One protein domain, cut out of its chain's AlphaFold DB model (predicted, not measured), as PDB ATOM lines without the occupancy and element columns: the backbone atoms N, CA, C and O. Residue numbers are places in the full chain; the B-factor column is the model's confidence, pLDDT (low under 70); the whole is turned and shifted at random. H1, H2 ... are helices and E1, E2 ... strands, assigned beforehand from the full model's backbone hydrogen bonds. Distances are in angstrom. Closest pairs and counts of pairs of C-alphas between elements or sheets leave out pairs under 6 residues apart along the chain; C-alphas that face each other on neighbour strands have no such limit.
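This is residues 32 to 112 of the 296 residues of an uncharacterized protein of Serendipita indica (strain DSM 11827) (UniProt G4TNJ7). Little here is regular structure: the chain winds in stacked turns, with E1, E2 and E3 a parallel wall, H1 and loops opposite it, and hairpin E4 and E5 turning off after E3. The 81 printed residues hold E1, H1, E2, E3, E4, E5 in order, mostly strand, 27 residues in named elements. The whole is compact, radius of gyration of the C-alphas 12.8 A, spans 39 by 26 by 19 A.

Find C-alpha 37 at (183.562, 202.333, 129.533); E1, residues 37 to 41, runs 13.8 A. Next come H1, 50 to 53; E2, 61 to 65, 13.4 A; E3, 80 to 84, 13.1 A; E4, 87 to 90; E5, 95 to 98, ending at (195.274, 201.664, 148.928).

Beside E2 look for parallel E1 (N 38 and O 61, 3.0 A) and E3 (N 62 and O 80, 2.9 A). E1, H1, E2 form a strand-helix-strand unit, parallel neighbours joined through a helix, its crossover right-handed. H1, too short for O i to N i+4 pairs, is not on the sheet. E3 runs on into E4 at 81 degrees; E4 and E5 are antiparallel (N 88 and O 97, 2.8 A).

The farthest C-alphas, Phe 34 and Leu 105, are 39.9 A apart. The printed part has no cut; link E2 to E3 is long. pLDDT is under 70 in 35 residues, among them 43 to 56 and 102 to 112.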
ATOM      1  N   SER A  32     188.229 195.415 121.747       60.12
ATOM      2  CA  SER A  32     188.753 196.504 122.570       60.12
ATOM      3  C   SER A  32     188.857 197.835 121.819       60.12
ATOM      4  O   SER A  32     189.160 198.857 122.431       60.12
ATOM      5  N   ARG A  33     188.636 197.832 120.496       66.19
ATOM      6  CA  ARG A  33     188.552 199.032 119.661       66.19
ATOM      7  C   ARG A  33     187.288 199.854 119.920       66.19
ATOM      8  O   ARG A  33     187.294 201.030 119.581       66.19
ATOM      9  N   PHE A  34     186.248 199.286 120.531       71.25
ATOM     10  CA  PHE A  34     184.982 199.988 120.801       71.25
ATOM     11  C   PHE A  34     184.653 200.112 122.291       71.25
ATOM     12  O   PHE A  34     183.627 200.681 122.644       71.25
ATOM     13  N   LEU A  35     185.499 199.577 123.175       75.88
ATOM     14  CA  LEU A  35     185.256 199.645 124.612       75.88
ATOM     15  C   LEU A  35     185.528 201.068 125.114       75.88
ATOM     16  O   LEU A  35     186.689 201.462 125.206       75.88
ATOM     17  N   GLU A  36     184.464 201.817 125.412       85.25
ATOM     18  CA  GLU A  36     184.542 203.198 125.912       85.25
ATOM     19  C   GLU A  36     184.454 203.305 127.437       85.25
ATOM     20  O   GLU A  36     185.091 204.179 128.021       85.25
ATOM     21  N   SER A  37     183.719 202.395 128.079       85.25
ATOM     22  CA  SER A  37     183.562 202.333 129.533       85.25
ATOM     23  C   SER A  37     183.835 200.920 130.039       85.25
ATOM     24  O   SER A  37     183.484 199.939 129.374       85.25
ATOM     25  N   PHE A  38     184.486 200.818 131.193       84.31
ATOM     26  CA  PHE A  38     184.789 199.553 131.844       84.31
ATOM     27  C   PHE A  38     184.570 199.650 133.348       84.31
ATOM     28  O   PHE A  38     185.181 200.487 134.012       84.31
ATOM     29  N   GLU A  39     183.731 198.759 133.865       85.94
ATOM     30  CA  GLU A  39     183.367 198.688 135.273       85.94
ATOM     31  C   GLU A  39     183.694 197.302 135.833       85.94
ATOM     32  O   GLU A  39     183.368 196.284 135.215       85.94
ATOM     33  N   LEU A  40     184.346 197.257 136.996       80.62
ATOM     34  CA  LEU A  40     184.568 196.028 137.753       80.62
ATOM     35  C   LEU A  40     184.348 196.248 139.242       80.62
ATOM     36  O   LEU A  40     184.768 197.248 139.816       80.62
ATOM     37  N   GLU A  41     183.797 195.223 139.880       81.62
ATOM     38  CA  GLU A  41     183.511 195.219 141.305       81.62
ATOM     39  C   GLU A  41     183.983 193.899 141.933       81.62
ATOM     40  O   GLU A  41     183.700 192.819 141.402       81.62
ATOM     41  N   ASN A  42     184.654 193.973 143.087       73.44
ATOM     42  CA  ASN A  42     185.080 192.826 143.901       73.44
ATOM     43  C   ASN A  42     186.017 191.850 143.166       73.44
ATOM     44  O   ASN A  42     185.868 190.628 143.252       73.44
ATOM     45  N   VAL A  43     186.998 192.378 142.429       66.88
ATOM     46  CA  VAL A  43     187.950 191.552 141.677       66.88
ATOM     47  C   VAL A  43     189.270 191.412 142.433       66.88
ATOM     48  O   VAL A  43     190.114 192.310 142.449       66.88
ATOM     49  N   LEU A  44     189.483 190.225 143.007       63.38
ATOM     50  CA  LEU A  44     190.680 189.861 143.784       63.38
ATOM     51  C   LEU A  44     191.862 189.372 142.920       63.38
ATOM     52  O   LEU A  44     192.785 188.719 143.409       63.38
ATOM     53  N   CYS A  45     191.840 189.634 141.614       54.69
ATOM     54  CA  CYS A  45     192.765 188.997 140.684       54.69
ATOM     55  C   CYS A  45     194.122 189.725 140.642       54.69
ATOM     56  O   CYS A  45     194.294 190.706 139.927       54.69
ATOM     57  N   SER A  46     195.111 189.199 141.374       49.94
ATOM     58  CA  SER A  46     196.521 189.635 141.324       49.94
ATOM     59  C   SER A  46     197.213 189.331 139.987       49.94
ATOM     60  O   SER A  46     198.266 189.894 139.677       49.94
ATOM     61  N   GLN A  47     196.628 188.442 139.178       51.00
ATOM     62  CA  GLN A  47     197.072 188.184 137.814       51.00
ATOM     63  C   GLN A  47     196.519 189.283 136.912       51.00
ATOM     64  O   GLN A  47     195.304 189.425 136.790       51.00
ATOM     65  N   GLN A  48     197.426 190.064 136.311       55.38
ATOM     66  CA  GLN A  48     197.136 191.143 135.364       55.38
ATOM     67  C   GLN A  48     196.025 190.733 134.393       55.38
ATOM     68  O   GLN A  48     196.270 189.999 133.434       55.38
ATOM     69  N   LEU A  49     194.805 191.225 134.629       56.69
ATOM     70  CA  LEU A  49     193.725 191.046 133.671       56.69
ATOM     71  C   LEU A  49     194.195 191.587 132.311       56.69
ATOM     72  O   LEU A  49     194.845 192.640 132.272       56.69
ATOM     73  N   PRO A  50     193.849 190.930 131.188       56.56
ATOM     74  CA  PRO A  50     194.228 191.393 129.852       56.56
ATOM     75  C   PRO A  50     193.857 192.865 129.595       56.56
ATOM     76  O   PRO A  50     194.550 193.555 128.842       56.56
ATOM     77  N   ILE A  51     192.816 193.356 130.284       58.50
ATOM     78  CA  ILE A  51     192.365 194.751 130.252       58.50
ATOM     79  C   ILE A  51     193.385 195.764 130.774       58.50
ATOM     80  O   ILE A  51     193.435 196.898 130.316       58.50
ATOM     81  N   PHE A  52     194.271 195.351 131.671       60.12
ATOM     82  CA  PHE A  52     195.325 196.220 132.177       60.12
ATOM     83  C   PHE A  52     196.654 196.047 131.433       60.12
ATOM     84  O   PHE A  52     197.573 196.843 131.617       60.12
ATOM     85  N   GLN A  53     196.767 195.025 130.578       58.09
ATOM     86  CA  GLN A  53     197.958 194.769 129.759       58.09
ATOM     87  C   GLN A  53     197.882 195.433 128.379       58.09
ATOM     88  O   GLN A  53     198.914 195.768 127.792       58.09
ATOM     89  N   ARG A  54     196.675 195.619 127.831       62.47
ATOM     90  CA  ARG A  54     196.477 196.202 126.497       62.47
ATOM     91  C   ARG A  54     196.241 197.708 126.567       62.47
ATOM     92  O   ARG A  54     195.630 198.223 127.493       62.47
ATOM     93  N   ARG A  55     196.710 198.429 125.544       63.44
ATOM     94  CA  ARG A  55     196.352 199.840 125.341       63.44
ATOM     95  C   ARG A  55     194.955 199.909 124.737       63.44
ATOM     96  O   ARG A  55     194.796 199.678 123.538       63.44
ATOM     97  N   TYR A  56     193.963 200.242 125.552       68.88
ATOM     98  CA  TYR A  56     192.618 200.527 125.073       68.88
ATOM     99  C   TYR A  56     192.593 201.951 124.530       68.88
ATOM    100  O   TYR A  56     192.645 202.924 125.277       68.88
ATOM    101  N   LYS A  57     192.592 202.081 123.199       72.31
ATOM    102  CA  LYS A  57     192.600 203.401 122.554       72.31
ATOM    103  C   LYS A  57     191.291 204.162 122.762       72.31
ATOM    104  O   LYS A  57     191.332 205.383 122.809       72.31
ATOM    105  N   SER A  58     190.183 203.441 122.897       79.00
ATOM    106  CA  SER A  58     188.837 204.015 122.962       79.00
ATOM    107  C   SER A  58     188.287 204.127 124.381       79.00
ATOM    108  O   SER A  58     187.256 204.763 124.560       79.00
ATOM    109  N   LEU A  59     188.960 203.533 125.377       82.38
ATOM    110  CA  LEU A  59     188.496 203.536 126.762       82.38
ATOM    111  C   LEU A  59     188.665 204.935 127.351       82.38
ATOM    112  O   LEU A  59     189.781 205.451 127.420       82.38
ATOM    113  N   LYS A  60     187.540 205.516 127.762       89.44
ATOM    114  CA  LYS A  60     187.406 206.861 128.329       89.44
ATOM    115  C   LYS A  60     187.080 206.804 129.818       89.44
ATOM    116  O   LYS A  60     187.585 207.640 130.561       89.44
ATOM    117  N   THR A  61     186.301 205.810 130.239       90.56
ATOM    118  CA  THR A  61     185.825 205.676 131.619       90.56
ATOM    119  C   THR A  61     186.284 204.354 132.223       90.56
ATOM    120  O   THR A  61     186.156 203.296 131.601       90.56
ATOM    121  N   LEU A  62     186.824 204.415 133.437       87.75
ATOM    122  CA  LEU A  62     187.226 203.259 134.230       87.75
ATOM    123  C   LEU A  62     186.634 203.384 135.633       87.75
ATOM    124  O   LEU A  62     187.022 204.288 136.364       87.75
ATOM    125  N   SER A  63     185.765 202.454 136.014       89.75
ATOM    126  CA  SER A  63     185.221 202.371 137.369       89.75
ATOM    127  C   SER A  63     185.602 201.047 138.019       89.75
ATOM    128  O   SER A  63     185.339 199.975 137.480       89.75
ATOM    129  N   LEU A  64     186.296 201.116 139.149       86.19
ATOM    130  CA  LEU A  64     186.777 199.961 139.889       86.19
ATOM    131  C   LEU A  64     186.379 200.107 141.355       86.19
ATOM    132  O   LEU A  64     186.753 201.076 142.016       86.19
ATOM    133  N   TYR A  65     185.682 199.098 141.863       85.81
ATOM    134  CA  TYR A  65     185.301 198.995 143.265       85.81
ATOM    135  C   TYR A  65     185.876 197.720 143.881       85.81
ATOM    136  O   TYR A  65     185.719 196.626 143.335       85.81
ATOM    137  N   ASN A  66     186.542 197.839 145.029       82.56
ATOM    138  CA  ASN A  66     187.124 196.717 145.770       82.56
ATOM    139  C   ASN A  66     188.000 195.797 144.893       82.56
ATOM    140  O   ASN A  66     187.776 194.587 144.792       82.56
ATOM    141  N   CYS A  67     188.958 196.392 144.178       78.75
ATOM    142  CA  CYS A  67     189.776 195.699 143.182       78.75
ATOM    143  C   CYS A  67     191.273 195.734 143.510       78.75
ATOM    144  O   CYS A  67     191.811 196.731 143.992       78.75
ATOM    145  N   PHE A  68     191.974 194.654 143.164       77.25
ATOM    146  CA  PHE A  68     193.429 194.556 143.276       77.25
ATOM    147  C   PHE A  68     194.078 194.950 141.948       77.25
ATOM    148  O   PHE A  68     194.028 194.233 140.949       77.25
ATOM    149  N   LEU A  69     194.664 196.140 141.938       75.44
ATOM    150  CA  LEU A  69     195.254 196.789 140.785       75.44
ATOM    151  C   LEU A  69     196.638 196.210 140.457       75.44
ATOM    152  O   LEU A  69     197.448 195.944 141.354       75.44
ATOM    153  N   PRO A  70     196.978 196.082 139.165       67.94
ATOM    154  CA  PRO A  70     198.333 195.739 138.769       67.94
ATOM    155  C   PRO A  70     199.301 196.879 139.097       67.94
ATOM    156  O   PRO A  70     198.932 198.053 139.130       67.94
ATOM    157  N   GLN A  71     200.584 196.538 139.240       62.84
ATOM    158  CA  GLN A  71     201.635 197.505 139.579       62.84
ATOM    159  C   GLN A  71     201.701 198.692 138.600       62.84
ATOM    160  O   GLN A  71     202.098 199.785 138.984       62.84
ATOM    161  N   ARG A  72     201.300 198.511 137.335       64.00
ATOM    162  CA  ARG A  72     201.183 199.590 136.346       64.00
ATOM    163  C   ARG A  72     199.799 199.561 135.710       64.00
ATOM    164  O   ARG A  72     199.440 198.592 135.053       64.00
ATOM    165  N   LEU A  73     199.071 200.655 135.880       67.50
ATOM    166  CA  LEU A  73     197.842 200.980 135.173       67.50
ATOM    167  C   LEU A  73     198.181 202.030 134.132       67.50
ATOM    168  O   LEU A  73     198.708 203.094 134.464       67.50
ATOM    169  N   ASN A  74     197.895 201.711 132.878       66.69
ATOM    170  CA  ASN A  74     198.030 202.654 131.788       66.69
ATOM    171  C   ASN A  74     196.696 203.383 131.592       66.69
ATOM    172  O   ASN A  74     195.803 202.861 130.932       66.69
ATOM    173  N   LEU A  75     196.578 204.574 132.182       69.12
ATOM    174  CA  LEU A  75     195.367 205.404 132.143       69.12
ATOM    175  C   LEU A  75     195.442 206.517 131.080       69.12
ATOM    176  O   LEU A  75     194.645 207.443 131.113       69.12
ATOM    177  N   GLY A  76     196.406 206.472 130.151       68.44
ATOM    178  CA  GLY A  76     196.769 207.634 129.324       68.44
ATOM    179  C   GLY A  76     195.649 208.244 128.467       68.44
ATOM    180  O   GLY A  76     195.735 209.420 128.134       68.44
ATOM    181  N   ASN A  77     194.597 207.490 128.135       78.44
ATOM    182  CA  ASN A  77     193.452 207.978 127.350       78.44
ATOM    183  C   ASN A  77     192.172 208.164 128.178       78.44
ATOM    184  O   ASN A  77     191.143 208.539 127.620       78.44
ATOM    185  N   LEU A  78     192.220 207.876 129.481       85.62
ATOM    186  CA  LEU A  78     191.048 207.967 130.339       85.62
ATOM    187  C   LEU A  78     190.739 209.424 130.664       85.62
ATOM    188  O   LEU A  78     191.627 210.229 130.943       85.62
ATOM    189  N   TYR A  79     189.451 209.712 130.628       91.12
ATOM    190  CA  TYR A  79     188.833 210.973 130.994       91.12
ATOM    191  C   TYR A  79     188.253 210.892 132.409       91.12
ATOM    192  O   TYR A  79     188.337 211.852 133.173       91.12
ATOM    193  N   GLU A  80     187.701 209.734 132.769       93.56
ATOM    194  CA  GLU A  80     187.034 209.497 134.042       93.56
ATOM    195  C   GLU A  80     187.565 208.223 134.690       93.56
ATOM    196  O   GLU A  80     187.648 207.164 134.058       93.56
ATOM    197  N   VAL A  81     187.961 208.348 135.953       90.56
ATOM    198  CA  VAL A  81     188.540 207.260 136.733       90.56
ATOM    199  C   VAL A  81     187.914 207.245 138.117       90.56
ATOM    200  O   VAL A  81     188.067 208.198 138.872       90.56
ATOM    201  N   HIS A  82     187.271 206.138 138.468       91.38
ATOM    202  CA  HIS A  82     186.723 205.877 139.795       91.38
ATOM    203  C   HIS A  82     187.450 204.681 140.398       91.38
ATOM    204  O   HIS A  82     187.417 203.582 139.852       91.38
ATOM    205  N   LEU A  83     188.157 204.912 141.502       88.62
ATOM    206  CA  LEU A  83     188.909 203.909 142.250       88.62
ATOM    207  C   LEU A  83     188.446 203.911 143.706       88.62
ATOM    208  O   LEU A  83     189.003 204.618 144.545       88.62
ATOM    209  N   GLU A  84     187.445 203.093 144.009       87.44
ATOM    210  CA  GLU A  84     186.950 202.926 145.373       87.44
ATOM    211  C   GLU A  84     187.379 201.567 145.936       87.44
ATOM    212  O   GLU A  84     187.339 200.548 145.249       87.44
ATOM    213  N   HIS A  85     187.864 201.530 147.175       84.44
ATOM    214  CA  HIS A  85     188.429 200.343 147.817       84.44
ATOM    215  C   HIS A  85     189.471 199.609 146.946       84.44
ATOM    216  O   HIS A  85     189.583 198.387 146.978       84.44
ATOM    217  N   CYS A  86     190.235 200.328 146.127       82.94
ATOM    218  CA  CYS A  86     191.212 199.714 145.232       82.94
ATOM    219  C   CYS A  86     192.597 199.630 145.876       82.94
ATOM    220  O   CYS A  86     193.012 200.547 146.579       82.94
ATOM    221  N   PHE A  87     193.346 198.564 145.590       80.88
ATOM    222  CA  PHE A  87     194.651 198.306 146.205       80.88
ATOM    223  C   PHE A  87     195.731 198.055 145.160       80.88
ATOM    224  O   PHE A  87     195.506 197.308 144.219       80.88
ATOM    225  N   HIS A  88     196.931 198.596 145.340       77.50
ATOM    226  CA  HIS A  88     198.100 198.271 144.525       77.50
ATOM    227  C   HIS A  88     199.155 197.529 145.349       77.50
ATOM    228  O   HIS A  88     199.263 197.688 146.568       77.50
ATOM    229  N   TRP A  89     199.950 196.687 144.689       73.88
ATOM    230  CA  TRP A  89     201.045 195.990 145.356       73.88
ATOM    231  C   TRP A  89     202.250 196.917 145.509       73.88
ATOM    232  O   TRP A  89     202.875 197.327 144.525       73.88
ATOM    233  N   SER A  90     202.618 197.211 146.753       72.06
ATOM    234  CA  SER A  90     203.815 197.974 147.082       72.06
ATOM    235  C   SER A  90     205.019 197.042 147.130       72.06
ATOM    236  O   SER A  90     205.317 196.430 148.156       72.06
ATOM    237  N   SER A  91     205.759 196.933 146.024       69.62
ATOM    238  CA  SER A  91     206.951 196.069 145.949       69.62
ATOM    239  C   SER A  91     208.012 196.424 146.997       69.62
ATOM    240  O   SER A  91     208.713 195.542 147.490       69.62
ATOM    241  N   ARG A  92     208.104 197.706 147.380       73.31
ATOM    242  CA  ARG A  92     209.037 198.190 148.407       73.31
ATOM    243  C   ARG A  92     208.671 197.692 149.804       73.31
ATOM    244  O   ARG A  92     209.563 197.377 150.585       73.31
ATOM    245  N   ARG A  93     207.376 197.640 150.122       73.75
ATOM    246  CA  ARG A  93     206.862 197.284 151.457       73.75
ATOM    247  C   ARG A  93     206.331 195.861 151.546       73.75
ATOM    248  O   ARG A  93     206.008 195.410 152.636       73.75
ATOM    249  N   ARG A  94     206.268 195.166 150.407       73.81
ATOM    250  CA  ARG A  94     205.755 193.801 150.253       73.81
ATOM    251  C   ARG A  94     204.357 193.630 150.858       73.81
ATOM    252  O   ARG A  94     204.088 192.637 151.527       73.81
ATOM    253  N   ARG A  95     203.485 194.613 150.639       78.75
ATOM    254  CA  ARG A  95     202.090 194.593 151.092       78.75
ATOM    255  C   ARG A  95     201.188 195.301 150.089       78.75
ATOM    256  O   ARG A  95     201.663 196.109 149.289       78.75
ATOM    257  N   TRP A  96     199.900 194.996 150.158       77.44
ATOM    258  CA  TRP A  96     198.865 195.745 149.457       77.44
ATOM    259  C   TRP A  96     198.628 197.082 150.156       77.44
ATOM    260  O   TRP A  96     198.553 197.134 151.383       77.44
ATOM    261  N   GLU A  97     198.556 198.153 149.374       77.38
ATOM    262  CA  GLU A  97     198.322 199.523 149.834       77.38
ATOM    263  C   GLU A  97     197.170 200.125 149.027       77.38
ATOM    264  O   GLU A  97     196.948 199.721 147.884       77.38
ATOM    265  N   LEU A  98     196.400 201.039 149.619       78.56
ATOM    266  CA  LEU A  98     195.274 201.664 148.928       78.56
ATOM    267  C   LEU A  98     195.780 202.520 147.762       78.56
ATOM    268  O   LEU A  98     196.748 203.273 147.875       78.56
ATOM    269  N   ALA A  99     195.116 202.387 146.621       78.31
ATOM    270  CA  ALA A  99     195.399 203.183 145.444       78.31
ATOM    271  C   ALA A  99     195.115 204.658 145.740       78.31
ATOM    272  O   ALA A  99     194.048 205.011 146.233       78.31
ATOM    273  N   GLY A 100     196.076 205.518 145.414       74.31
ATOM    274  CA  GLY A 100     195.954 206.952 145.644       74.31
ATOM    275  C   GLY A 100     196.660 207.480 146.879       74.31
ATOM    276  O   GLY A 100     196.726 208.693 147.024       74.31
ATOM    277  N   GLU A 101     197.245 206.629 147.720       76.69
ATOM    278  CA  GLU A 101     197.862 207.050 148.979       76.69
ATOM    279  C   GLU A 101     199.394 207.171 148.921       76.69
ATOM    280  O   GLU A 101     200.084 206.301 148.387       76.69
ATOM    281  N   ILE A 102     199.945 208.218 149.550       67.56
ATOM    282  CA  ILE A 102     201.357 208.276 149.944       67.56
ATOM    283  C   ILE A 102     201.507 207.418 151.179       67.56
ATOM    284  O   ILE A 102     201.022 207.751 152.263       67.56
ATOM    285  N   ASN A 103     202.273 206.353 151.037       60.91
ATOM    286  CA  ASN A 103     202.592 205.509 152.158       60.91
ATOM    287  C   ASN A 103     204.037 205.757 152.625       60.91
ATOM    288  O   ASN A 103     204.306 205.577 153.816       60.91
ATOM    289  N   GLY A 104     204.948 206.278 151.786       57.25
ATOM    290  CA  GLY A 104     206.315 206.688 152.145       57.25
ATOM    291  C   GLY A 104     206.923 207.860 151.352       57.25
ATOM    292  O   GLY A 104     206.470 208.242 150.284       57.25
ATOM    293  N   LEU A 105     208.042 208.393 151.867       48.44
ATOM    294  CA  LEU A 105     208.730 209.616 151.392       48.44
ATOM    295  C   LEU A 105     209.204 209.616 149.921       48.44
ATOM    296  O   LEU A 105     209.500 210.679 149.387       48.44
ATOM    297  N   ASN A 106     209.282 208.451 149.265       48.88
ATOM    298  CA  ASN A 106     209.711 208.321 147.862       48.88
ATOM    299  C   ASN A 106     208.640 207.666 146.984       48.88
ATOM    300  O   ASN A 106     208.977 207.140 145.921       48.88
ATOM    301  N   ASP A 107     207.374 207.672 147.403       53.19
ATOM    302  CA  ASP A 107     206.267 207.213 146.563       53.19
ATOM    303  C   ASP A 107     205.981 208.280 145.495       53.19
ATOM    304  O   ASP A 107     204.954 208.944 145.470       53.19
ATOM    305  N   ARG A 108     206.956 208.490 144.602       50.81
ATOM    306  CA  ARG A 108     206.792 209.262 143.372       50.81
ATOM    307  C   ARG A 108     206.186 208.348 142.325       50.81
ATOM    308  O   ARG A 108     206.804 208.046 141.308       50.81
ATOM    309  N   GLU A 109     204.952 207.934 142.557       51.59
ATOM    310  CA  GLU A 109     204.080 207.625 141.434       51.59
ATOM    311  C   GLU A 109     203.542 208.946 140.868       51.59
ATOM    312  O   GLU A 109     202.339 209.181 140.852       51.59
ATOM    313  N   MET A 110     204.439 209.825 140.396       47.50
ATOM    314  CA  MET A 110     204.038 210.870 139.454       47.50
ATOM    315  C   MET A 110     203.704 210.157 138.150       47.50
ATOM    316  O   MET A 110     204.541 209.972 137.271       47.50
ATOM    317  N   ARG A 111     202.491 209.615 138.096       58.66
ATOM    318  CA  ARG A 111     201.899 209.142 136.860       58.66
ATOM    319  C   ARG A 111     201.258 210.358 136.222       58.66
ATOM    320  O   ARG A 111     200.356 210.959 136.799       58.66
ATOM    321  N   ASP A 112     201.766 210.713 135.051       60.56
ATOM    322  CA  ASP A 112     201.223 211.790 134.239       60.56
ATOM    323  C   ASP A 112     199.860 211.355 133.699       60.56
ATOM    324  O   ASP A 112     199.730 210.692 132.667       60.56
TER     325      ASP A 112